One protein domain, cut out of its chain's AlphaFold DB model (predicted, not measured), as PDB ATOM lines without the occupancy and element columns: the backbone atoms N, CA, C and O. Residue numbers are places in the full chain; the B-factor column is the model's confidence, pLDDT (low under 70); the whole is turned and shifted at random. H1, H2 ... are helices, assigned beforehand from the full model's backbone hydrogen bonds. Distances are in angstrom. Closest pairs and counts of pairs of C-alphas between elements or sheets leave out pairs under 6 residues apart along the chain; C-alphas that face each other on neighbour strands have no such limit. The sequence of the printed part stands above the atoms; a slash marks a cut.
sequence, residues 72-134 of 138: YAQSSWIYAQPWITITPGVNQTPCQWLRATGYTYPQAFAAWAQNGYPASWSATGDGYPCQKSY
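Overview. This is residues 72 to 134 of the 138 residues of an uncharacterized protein of Amycolatopsis sp. A23 (UniProt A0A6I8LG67). Four short helices are joined largely by long loops, with H3 in the middle, H1 set crosswise at one end of the longest axis, and H2 on the other side of H3. The short H4 packs on H2; residues 81 to 93 run from H1 past H3 and fold back into H2, while residues 115 to 130 make a wide loop that leads back from H3 to H4. The printed part has 63 residues, with the helices in the order H1, H2, H3, H4 and no named strand. The class is all helix, meaning that the named elements are helices alone, though they hold 27 of the 63 residues, under half. The whole is compact, with a radius of gyration of the C-alphas of 10.8 A and spans of 33 by 24 by 18 A.

Arrangement. H1, residues 75 to 80, touches H3, residues 105 to 114; the closest C-alphas, of Ile 78 and Ala 110, are 4.8 A apart. Their lines are about perpendicular, at 77 degrees. H1 is apart from H2, residues 94 to 100, and from H4, residues 131 to 134. H2 and H3 only just touch, with 3 pairs of C-alphas within 8 A; the closest, of Leu 98 and Ala 108, are 6.5 A apart. They form a helical hairpin, running opposite ways at a shallow tilt of 30 degrees. H2 touches H4, where the closest C-alphas, of Gln 96 and Ser 133, are 5.8 A apart. H3 and H4 are close but not clearly touching, the closest C-alphas, of Tyr 105 and Tyr 134, being 6.7 A apart. In H1, H2 and H3 every O i to N i+4 pair is within hydrogen-bond range; H4 is too short for such a pair, and its one O i to N i+3 pair is within range.

Along the chain. H1 begins at C-alpha 75, at (-9.907, 103.805, 69.005), and is 8.5 A long from first to last C-alpha. H2 is 9.8 A long. H3, the longest helix with 10 residues, measures 14.0 A and begins at C-alpha 105, at (-18.180, 98.280, 56.792). H4 measures 5.3 A and ends at C-alpha 134, at (-20.140, 92.781, 53.465).

Size, cuts and confidence. The two C-alphas farthest apart are those of Ser 76 and Val 90, at 33.1 A. The printed part has no cut. The links from H1 to H2, 13 residues, and from H3 to H4, 16 residues, are long; the link from H2 to H3, 4 residues, is tight. The mean pLDDT of the printed part is 83.1, and residues 72 to 73 and residue 125 are under 70.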
ATOM      1  N   TYR A  72      -9.324 103.249  60.450       68.69
ATOM      2  CA  TYR A  72     -10.650 103.173  61.077       68.69
ATOM      3  C   TYR A  72     -10.726 102.148  62.222       68.69
ATOM      4  O   TYR A  72     -11.677 102.153  62.996       68.69
ATOM      5  N   ALA A  73      -9.726 101.275  62.371       69.69
ATOM      6  CA  ALA A  73      -9.628 100.371  63.521       69.69
ATOM      7  C   ALA A  73      -8.979 101.043  64.748       69.69
ATOM      8  O   ALA A  73      -8.878 100.432  65.812       69.69
ATOM      9  N   GLN A  74      -8.539 102.301  64.623       75.75
ATOM     10  CA  GLN A  74      -8.015 103.085  65.738       75.75
ATOM     11  C   GLN A  74      -9.146 103.523  66.673       75.75
ATOM     12  O   GLN A  74     -10.173 104.037  66.225       75.75
ATOM     13  N   SER A  75      -8.926 103.413  67.985       77.12
ATOM     14  CA  SER A  75      -9.907 103.805  69.005       77.12
ATOM     15  C   SER A  75     -10.395 105.249  68.836       77.12
ATOM     16  O   SER A  75     -11.583 105.514  68.978       77.12
ATOM     17  N   SER A  76      -9.505 106.179  68.476       80.56
ATOM     18  CA  SER A  76      -9.840 107.584  68.197       80.56
ATOM     19  C   SER A  76     -10.875 107.742  67.081       80.56
ATOM     20  O   SER A  76     -11.791 108.549  67.214       80.56
ATOM     21  N   TRP A  77     -10.772 106.956  66.006       84.69
ATOM     22  CA  TRP A  77     -11.755 106.971  64.925       84.69
ATOM     23  C   TRP A  77     -13.075 106.317  65.343       84.69
ATOM     24  O   TRP A  77     -14.142 106.859  65.066       84.69
ATOM     25  N   ILE A  78     -13.007 105.192  66.062       82.88
ATOM     26  CA  ILE A  78     -14.180 104.465  66.575       82.88
ATOM     27  C   ILE A  78     -15.007 105.345  67.526       82.88
ATOM     28  O   ILE A  78     -16.234 105.338  67.449       82.88
ATOM     29  N   TYR A  79     -14.356 106.134  68.386       81.31
ATOM     30  CA  TYR A  79     -15.026 107.103  69.262       81.31
ATOM     31  C   TYR A  79     -15.497 108.372  68.533       81.31
ATOM     32  O   TYR A  79     -16.385 109.057  69.033       81.31
ATOM     33  N   ALA A  80     -14.942 108.684  67.357       84.44
ATOM     34  CA  ALA A  80     -15.423 109.767  66.498       84.44
ATOM     35  C   ALA A  80     -16.621 109.358  65.616       84.44
ATOM     36  O   ALA A  80     -17.273 110.228  65.037       84.44
ATOM     37  N   GLN A  81     -16.928 108.059  65.492       82.81
ATOM     38  CA  GLN A  81     -18.151 107.610  64.828       82.81
ATOM     39  C   GLN A  81     -19.385 107.857  65.709       82.81
ATOM     40  O   GLN A  81     -19.333 107.610  66.915       82.81
ATOM     41  N   PRO A  82     -20.522 108.282  65.122       85.94
ATOM     42  CA  PRO A  82     -21.771 108.399  65.862       85.94
ATOM     43  C   PRO A  82     -22.193 107.031  66.409       85.94
ATOM     44  O   PRO A  82     -21.998 106.007  65.753       85.94
ATOM     45  N   TRP A  83     -22.813 107.019  67.588       84.75
ATOM     46  CA  TRP A  83     -23.415 105.803  68.130       84.75
ATOM     47  C   TRP A  83     -24.548 105.324  67.216       84.75
ATOM     48  O   TRP A  83     -25.472 106.082  66.913       84.75
ATOM     49  N   ILE A  84     -24.496 104.059  66.797       85.75
ATOM     50  CA  ILE A  84     -25.531 103.447  65.961       85.75
ATOM     51  C   ILE A  84     -26.412 102.562  66.843       85.75
ATOM     52  O   ILE A  84     -25.988 101.504  67.303       85.75
ATOM     53  N   THR A  85     -27.664 102.972  67.051       87.81
ATOM     54  CA  THR A  85     -28.684 102.122  67.681       87.81
ATOM     55  C   THR A  85     -29.066 101.003  66.719       87.81
ATOM     56  O   THR A  85     -29.685 101.255  65.687       87.81
ATOM     57  N   ILE A  86     -28.682  99.770  67.047       87.31
ATOM     58  CA  ILE A  86     -28.912  98.595  66.203       87.31
ATOM     59  C   ILE A  86     -30.270  97.971  66.537       87.31
ATOM     60  O   ILE A  86     -30.477  97.518  67.661       87.31
ATOM     61  N   THR A  87     -31.165  97.890  65.547       89.94
ATOM     62  CA  THR A  87     -32.528  97.346  65.726       89.94
ATOM     63  C   THR A  87     -32.849  96.301  64.646       89.94
ATOM     64  O   THR A  87     -33.613  96.593  63.722       89.94
ATOM     65  N   PRO A  88     -32.258  95.090  64.704       87.12
ATOM     66  CA  PRO A  88     -32.449  94.068  63.682       87.12
ATOM     67  C   PRO A  88     -33.878  93.523  63.715       87.12
ATOM     68  O   PRO A  88     -34.466  93.354  64.786       87.12
ATOM     69  N   GLY A  89     -34.427  93.207  62.543       85.44
ATOM     70  CA  GLY A  89     -35.694  92.489  62.442       85.44
ATOM     71  C   GLY A  89     -35.608  91.050  62.965       85.44
ATOM     72  O   GLY A  89     -34.528  90.502  63.198       85.44
ATOM     73  N   VAL A  90     -36.764  90.400  63.105       80.06
ATOM     74  CA  VAL A  90     -36.836  88.976  63.473       80.06
ATOM     75  C   VAL A  90     -36.042  88.139  62.460       80.06
ATOM     76  O   VAL A  90     -36.262  88.253  61.257       80.06
ATOM     77  N   ASN A  91     -35.125  87.298  62.948       81.50
ATOM     78  CA  ASN A  91     -34.169  86.504  62.153       81.50
ATOM     79  C   ASN A  91     -33.113  87.301  61.352       81.50
ATOM     80  O   ASN A  91     -32.435  86.722  60.504       81.50
ATOM     81  N   GLN A  92     -32.926  88.596  61.626       85.44
ATOM     82  CA  GLN A  92     -31.878  89.414  61.010       85.44
ATOM     83  C   GLN A  92     -30.680  89.561  61.958       85.44
ATOM     84  O   GLN A  92     -30.840  89.906  63.128       85.44
ATOM     85  N   THR A  93     -29.458  89.347  61.469       87.88
ATOM     86  CA  THR A  93     -28.258  89.649  62.266       87.88
ATOM     87  C   THR A  93     -27.983  91.160  62.290       87.88
ATOM     88  O   THR A  93     -28.297  91.852  61.316       87.88
ATOM     89  N   PRO A  94     -27.328  91.694  63.339       87.81
ATOM     90  CA  PRO A  94     -26.856  93.082  63.384       87.81
ATOM     91  C   PRO A  94     -26.142  93.540  62.108       87.81
ATOM     92  O   PRO A  94     -26.404  94.617  61.583       87.81
ATOM     93  N   CYS A  95     -25.304  92.670  61.550       87.75
ATOM     94  CA  CYS A  95     -24.560  92.898  60.318       87.75
ATOM     95  C   CYS A  95     -25.427  92.963  59.054       87.75
ATOM     96  O   CYS A  95     -25.161  93.767  58.160       87.75
ATOM     97  N   GLN A  96     -26.464  92.126  58.974       89.00
ATOM     98  CA  GLN A  96     -27.445  92.180  57.890       89.00
ATOM     99  C   GLN A  96     -28.298  93.445  57.988       89.00
ATOM    100  O   GLN A  96     -28.588  94.048  56.958       89.00
ATOM    101  N   TRP A  97     -28.668  93.858  59.206       91.44
ATOM    102  CA  TRP A  97     -29.379  95.115  59.443       91.44
ATOM    103  C   TRP A  97     -28.526  96.315  59.028       91.44
ATOM    104  O   TRP A  97     -28.948  97.081  58.170       91.44
ATOM    105  N   LEU A  98     -27.283  96.408  59.517       89.94
ATOM    106  CA  LEU A  98     -26.356  97.492  59.170       89.94
ATOM    107  C   LEU A  98     -26.170  97.629  57.651       89.94
ATOM    108  O   LEU A  98     -26.300  98.731  57.115       89.94
ATOM    109  N   ARG A  99     -25.950  96.514  56.940       88.56
ATOM    110  CA  ARG A  99     -25.838  96.527  55.473       88.56
ATOM    111  C   ARG A  99     -27.149  96.925  54.788       88.56
ATOM    112  O   ARG A  99     -27.099  97.677  53.820       88.56
ATOM    113  N   ALA A 100     -28.298  96.433  55.254       89.12
ATOM    114  CA  ALA A 100     -29.603  96.756  54.670       89.12
ATOM    115  C   ALA A 100     -29.985  98.235  54.861       89.12
ATOM    116  O   ALA A 100     -30.561  98.836  53.959       89.12
ATOM    117  N   THR A 101     -29.605  98.836  55.990       89.06
ATOM    118  CA  THR A 101     -29.770 100.271  56.281       89.06
ATOM    119  C   THR A 101     -28.734 101.148  55.554       89.06
ATOM    120  O   THR A 101     -28.810 102.372  55.613       89.06
ATOM    121  N   GLY A 102     -27.781 100.551  54.827       88.75
ATOM    122  CA  GLY A 102     -26.794 101.271  54.017       88.75
ATOM    123  C   GLY A 102     -25.535 101.715  54.767       88.75
ATOM    124  O   GLY A 102     -24.732 102.456  54.202       88.75
ATOM    125  N   TYR A 103     -25.317 101.259  56.005       89.50
ATOM    126  CA  TYR A 103     -24.067 101.531  56.715       89.50
ATOM    127  C   TYR A 103     -22.892 100.827  56.037       89.50
ATOM    128  O   TYR A 103     -22.972  99.660  55.645       89.50
ATOM    129  N   THR A 104     -21.772 101.532  55.943       87.25
ATOM    130  CA  THR A 104     -20.510 101.001  55.421       87.25
ATOM    131  C   THR A 104     -19.843 100.045  56.414       87.25
ATOM    132  O   THR A 104     -20.111 100.075  57.615       87.25
ATOM    133  N   TYR A 105     -18.924  99.204  55.931       84.75
ATOM    134  CA  TYR A 105     -18.180  98.280  56.792       84.75
ATOM    135  C   TYR A 105     -17.403  98.967  57.938       84.75
ATOM    136  O   TYR A 105     -17.495  98.479  59.062       84.75
ATOM    137  N   PRO A 106     -16.712 100.114  57.742       84.94
ATOM    138  CA  PRO A 106     -16.084 100.837  58.851       84.94
ATOM    139  C   PRO A 106     -17.088 101.262  59.934       84.94
ATOM    140  O   PRO A 106     -16.799 101.147  61.120       84.94
ATOM    141  N   GLN A 107     -18.292 101.702  59.550       86.12
ATOM    142  CA  GLN A 107     -19.351 102.054  60.506       86.12
ATOM    143  C   GLN A 107     -19.860 100.819  61.262       86.12
ATOM    144  O   GLN A 107     -20.076 100.885  62.470       86.12
ATOM    145  N   ALA A 108     -19.980  99.673  60.583       87.00
ATOM    146  CA  ALA A 108     -20.289  98.401  61.232       87.00
ATOM    147  C   ALA A 108     -19.179  97.952  62.201       87.00
ATOM    148  O   ALA A 108     -19.483  97.427  63.272       87.00
ATOM    149  N   PHE A 109     -17.909  98.209  61.870       85.31
ATOM    150  CA  PHE A 109     -16.768  97.951  62.750       85.31
ATOM    151  C   PHE A 109     -16.787  98.847  63.995       85.31
ATOM    152  O   PHE A 109     -16.620  98.344  65.105       85.31
ATOM    153  N   ALA A 110     -17.058 100.147  63.841       86.12
ATOM    154  CA  ALA A 110     -17.221 101.045  64.982       86.12
ATOM    155  C   ALA A 110     -18.397 100.632  65.874       86.12
ATOM    156  O   ALA A 110     -18.211 100.516  67.079       86.12
ATOM    157  N   ALA A 111     -19.567 100.335  65.301       87.25
ATOM    158  CA  ALA A 111     -20.724  99.863  66.065       87.25
ATOM    159  C   ALA A 111     -20.408  98.573  66.842       87.25
ATOM    160  O   ALA A 111     -20.760  98.451  68.014       87.25
ATOM    161  N   TRP A 112     -19.691  97.631  66.225       85.81
ATOM    162  CA  TRP A 112     -19.250  96.396  66.870       85.81
ATOM    163  C   TRP A 112     -18.285  96.641  68.042       85.81
ATOM    164  O   TRP A 112     -18.477  96.092  69.128       85.81
ATOM    165  N   ALA A 113     -17.288  97.505  67.847       85.00
ATOM    166  CA  ALA A 113     -16.334  97.896  68.882       85.00
ATOM    167  C   ALA A 113     -17.011  98.650  70.042       85.00
ATOM    168  O   ALA A 113     -16.772  98.342  71.209       85.00
ATOM    169  N   GLN A 114     -17.925  99.572  69.725       84.31
ATOM    170  CA  GLN A 114     -18.763 100.303  70.682       84.31
ATOM    171  C   GLN A 114     -19.693  99.374  71.492       84.31
ATOM    172  O   GLN A 114     -20.025  99.689  72.631       84.31
ATOM    173  N   ASN A 115     -20.064  98.209  70.944       83.81
ATOM    174  CA  ASN A 115     -20.829  97.161  71.634       83.81
ATOM    175  C   ASN A 115     -19.942  96.119  72.356       83.81
ATOM    176  O   ASN A 115     -20.457  95.108  72.831       83.81
ATOM    177  N   GLY A 116     -18.625  96.340  72.462       82.69
ATOM    178  CA  GLY A 116     -17.717  95.473  73.224       82.69
ATOM    179  C   GLY A 116     -17.241  94.218  72.485       82.69
ATOM    180  O   GLY A 116     -16.944  93.213  73.126       82.69
ATOM    181  N   TYR A 117     -17.158  94.265  71.152       83.50
ATOM    182  CA  TYR A 117     -16.658  93.177  70.295       83.50
ATOM    183  C   TYR A 117     -17.418  91.829  70.404       83.50
ATOM    184  O   TYR A 117     -16.790  90.768  70.467       83.50
ATOM    185  N   PRO A 118     -18.769  91.803  70.400       82.81
ATOM    186  CA  PRO A 118     -19.539  90.566  70.525       82.81
ATOM    187  C   PRO A 118     -19.242  89.576  69.388       82.81
ATOM    188  O   PRO A 118     -19.399  89.894  68.205       82.81
ATOM    189  N   ALA A 119     -18.880  88.341  69.743       81.00
ATOM    190  CA  ALA A 119     -18.523  87.294  68.780       81.00
ATOM    191  C   ALA A 119     -19.650  86.967  67.779       81.00
ATOM    192  O   ALA A 119     -19.364  86.615  66.643       81.00
ATOM    193  N   SER A 120     -20.921  87.165  68.154       82.69
ATOM    194  CA  SER A 120     -22.098  86.933  67.295       82.69
ATOM    195  C   SER A 120     -22.166  87.809  66.035       82.69
ATOM    196  O   SER A 120     -22.975  87.543  65.146       82.69
ATOM    197  N   TRP A 121     -21.337  88.851  65.945       84.19
ATOM    198  CA  TRP A 121     -21.198  89.675  64.744       84.19
ATOM    199  C   TRP A 121     -20.090  89.170  63.815       84.19
ATOM    200  O   TRP A 121     -20.148  89.438  62.615       84.19
ATOM    201  N   SER A 122     -19.087  88.455  64.337       80.12
ATOM    202  CA  SER A 122     -18.042  87.845  63.516       80.12
ATOM    203  C   SER A 122     -18.548  86.534  62.932       80.12
ATOM    204  O   SER A 122     -19.006  85.646  63.645       80.12
ATOM    205  N   ALA A 123     -18.495  86.416  61.605       71.56
ATOM    206  CA  ALA A 123     -19.011  85.241  60.904       71.56
ATOM    207  C   ALA A 123     -18.074  84.021  60.995       71.56
ATOM    208  O   ALA A 123     -18.497  82.909  60.688       71.56
ATOM    209  N   THR A 124     -16.816  84.245  61.378       70.12
ATOM    210  CA  THR A 124     -15.705  83.278  61.362       70.12
ATOM    211  C   THR A 124     -15.023  83.141  62.730       70.12
ATOM    212  O   THR A 124     -14.269  82.195  62.936       70.12
ATOM    213  N   GLY A 125     -15.294  84.050  63.677       69.31
ATOM    214  CA  GLY A 125     -14.673  84.074  65.007       69.31
ATOM    215  C   GLY A 125     -13.264  84.678  65.037       69.31
ATOM    216  O   GLY A 125     -12.602  84.635  66.070       69.31
ATOM    217  N   ASP A 126     -12.810  85.261  63.930       71.44
ATOM    218  CA  ASP A 126     -11.450  85.774  63.719       71.44
ATOM    219  C   ASP A 126     -11.194  87.190  64.274       71.44
ATOM    220  O   ASP A 126     -10.089  87.722  64.157       71.44
ATOM    221  N   GLY A 127     -12.209  87.811  64.876       70.62
ATOM    222  CA  GLY A 127     -12.128  89.180  65.379       70.62
ATOM    223  C   GLY A 127     -12.523  90.253  64.363       70.62
ATOM    224  O   GLY A 127     -12.128  91.404  64.538       70.62
ATOM    225  N   TYR A 128     -13.319  89.919  63.344       77.56
ATOM    226  CA  TYR A 128     -13.898  90.910  62.438       77.56
ATOM    227  C   TYR A 128     -15.414  90.772  62.327       77.56
ATOM    228  O   TYR A 128     -15.920  89.670  62.097       77.56
ATOM    229  N   PRO A 129     -16.167  91.876  62.418       84.38
ATOM    230  CA  PRO A 129     -17.608  91.843  62.316       84.38
ATOM    231  C   PRO A 129     -18.038  91.752  60.856       84.38
ATOM    232  O   PRO A 129     -17.404  92.286  59.954       84.38
ATOM    233  N   CYS A 130     -19.194  91.149  60.618       82.69
ATOM    234  CA  CYS A 130     -19.989  91.355  59.413       82.69
ATOM    235  C   CYS A 130     -19.369  90.928  58.072       82.69
ATOM    236  O   CYS A 130     -20.022  91.107  57.047       82.69
ATOM    237  N   GLN A 131     -18.199  90.288  58.058       79.19
ATOM    238  CA  GLN A 131     -17.512  89.705  56.896       79.19
ATOM    239  C   GLN A 131     -18.447  89.112  55.829       79.19
ATOM    240  O   GLN A 131     -18.579  89.653  54.729       79.19
ATOM    241  N   LYS A 132     -19.206  88.070  56.200       81.25
ATOM    242  CA  LYS A 132     -20.184  87.398  55.325       81.25
ATOM    243  C   LYS A 132     -21.299  88.327  54.827       81.25
ATOM    244  O   LYS A 132     -21.837  88.114  53.746       81.25
ATOM    245  N   SER A 133     -21.652  89.356  55.600       82.94
ATOM    246  CA  SER A 133     -22.635  90.361  55.177       82.94
ATOM    247  C   SER A 133     -22.036  91.346  54.175       82.94
ATOM    248  O   SER A 133     -22.707  91.651  53.200       82.94
ATOM    249  N   TYR A 134     -20.791  91.798  54.347       81.62
ATOM    250  CA  TYR A 134     -20.140  92.781  53.465       81.62
ATOM    251  C   TYR A 134     -19.321  92.169  52.316       81.62
ATOM    252  O   TYR A 134     -18.697  92.904  51.559       81.62
TER     253      TYR A 134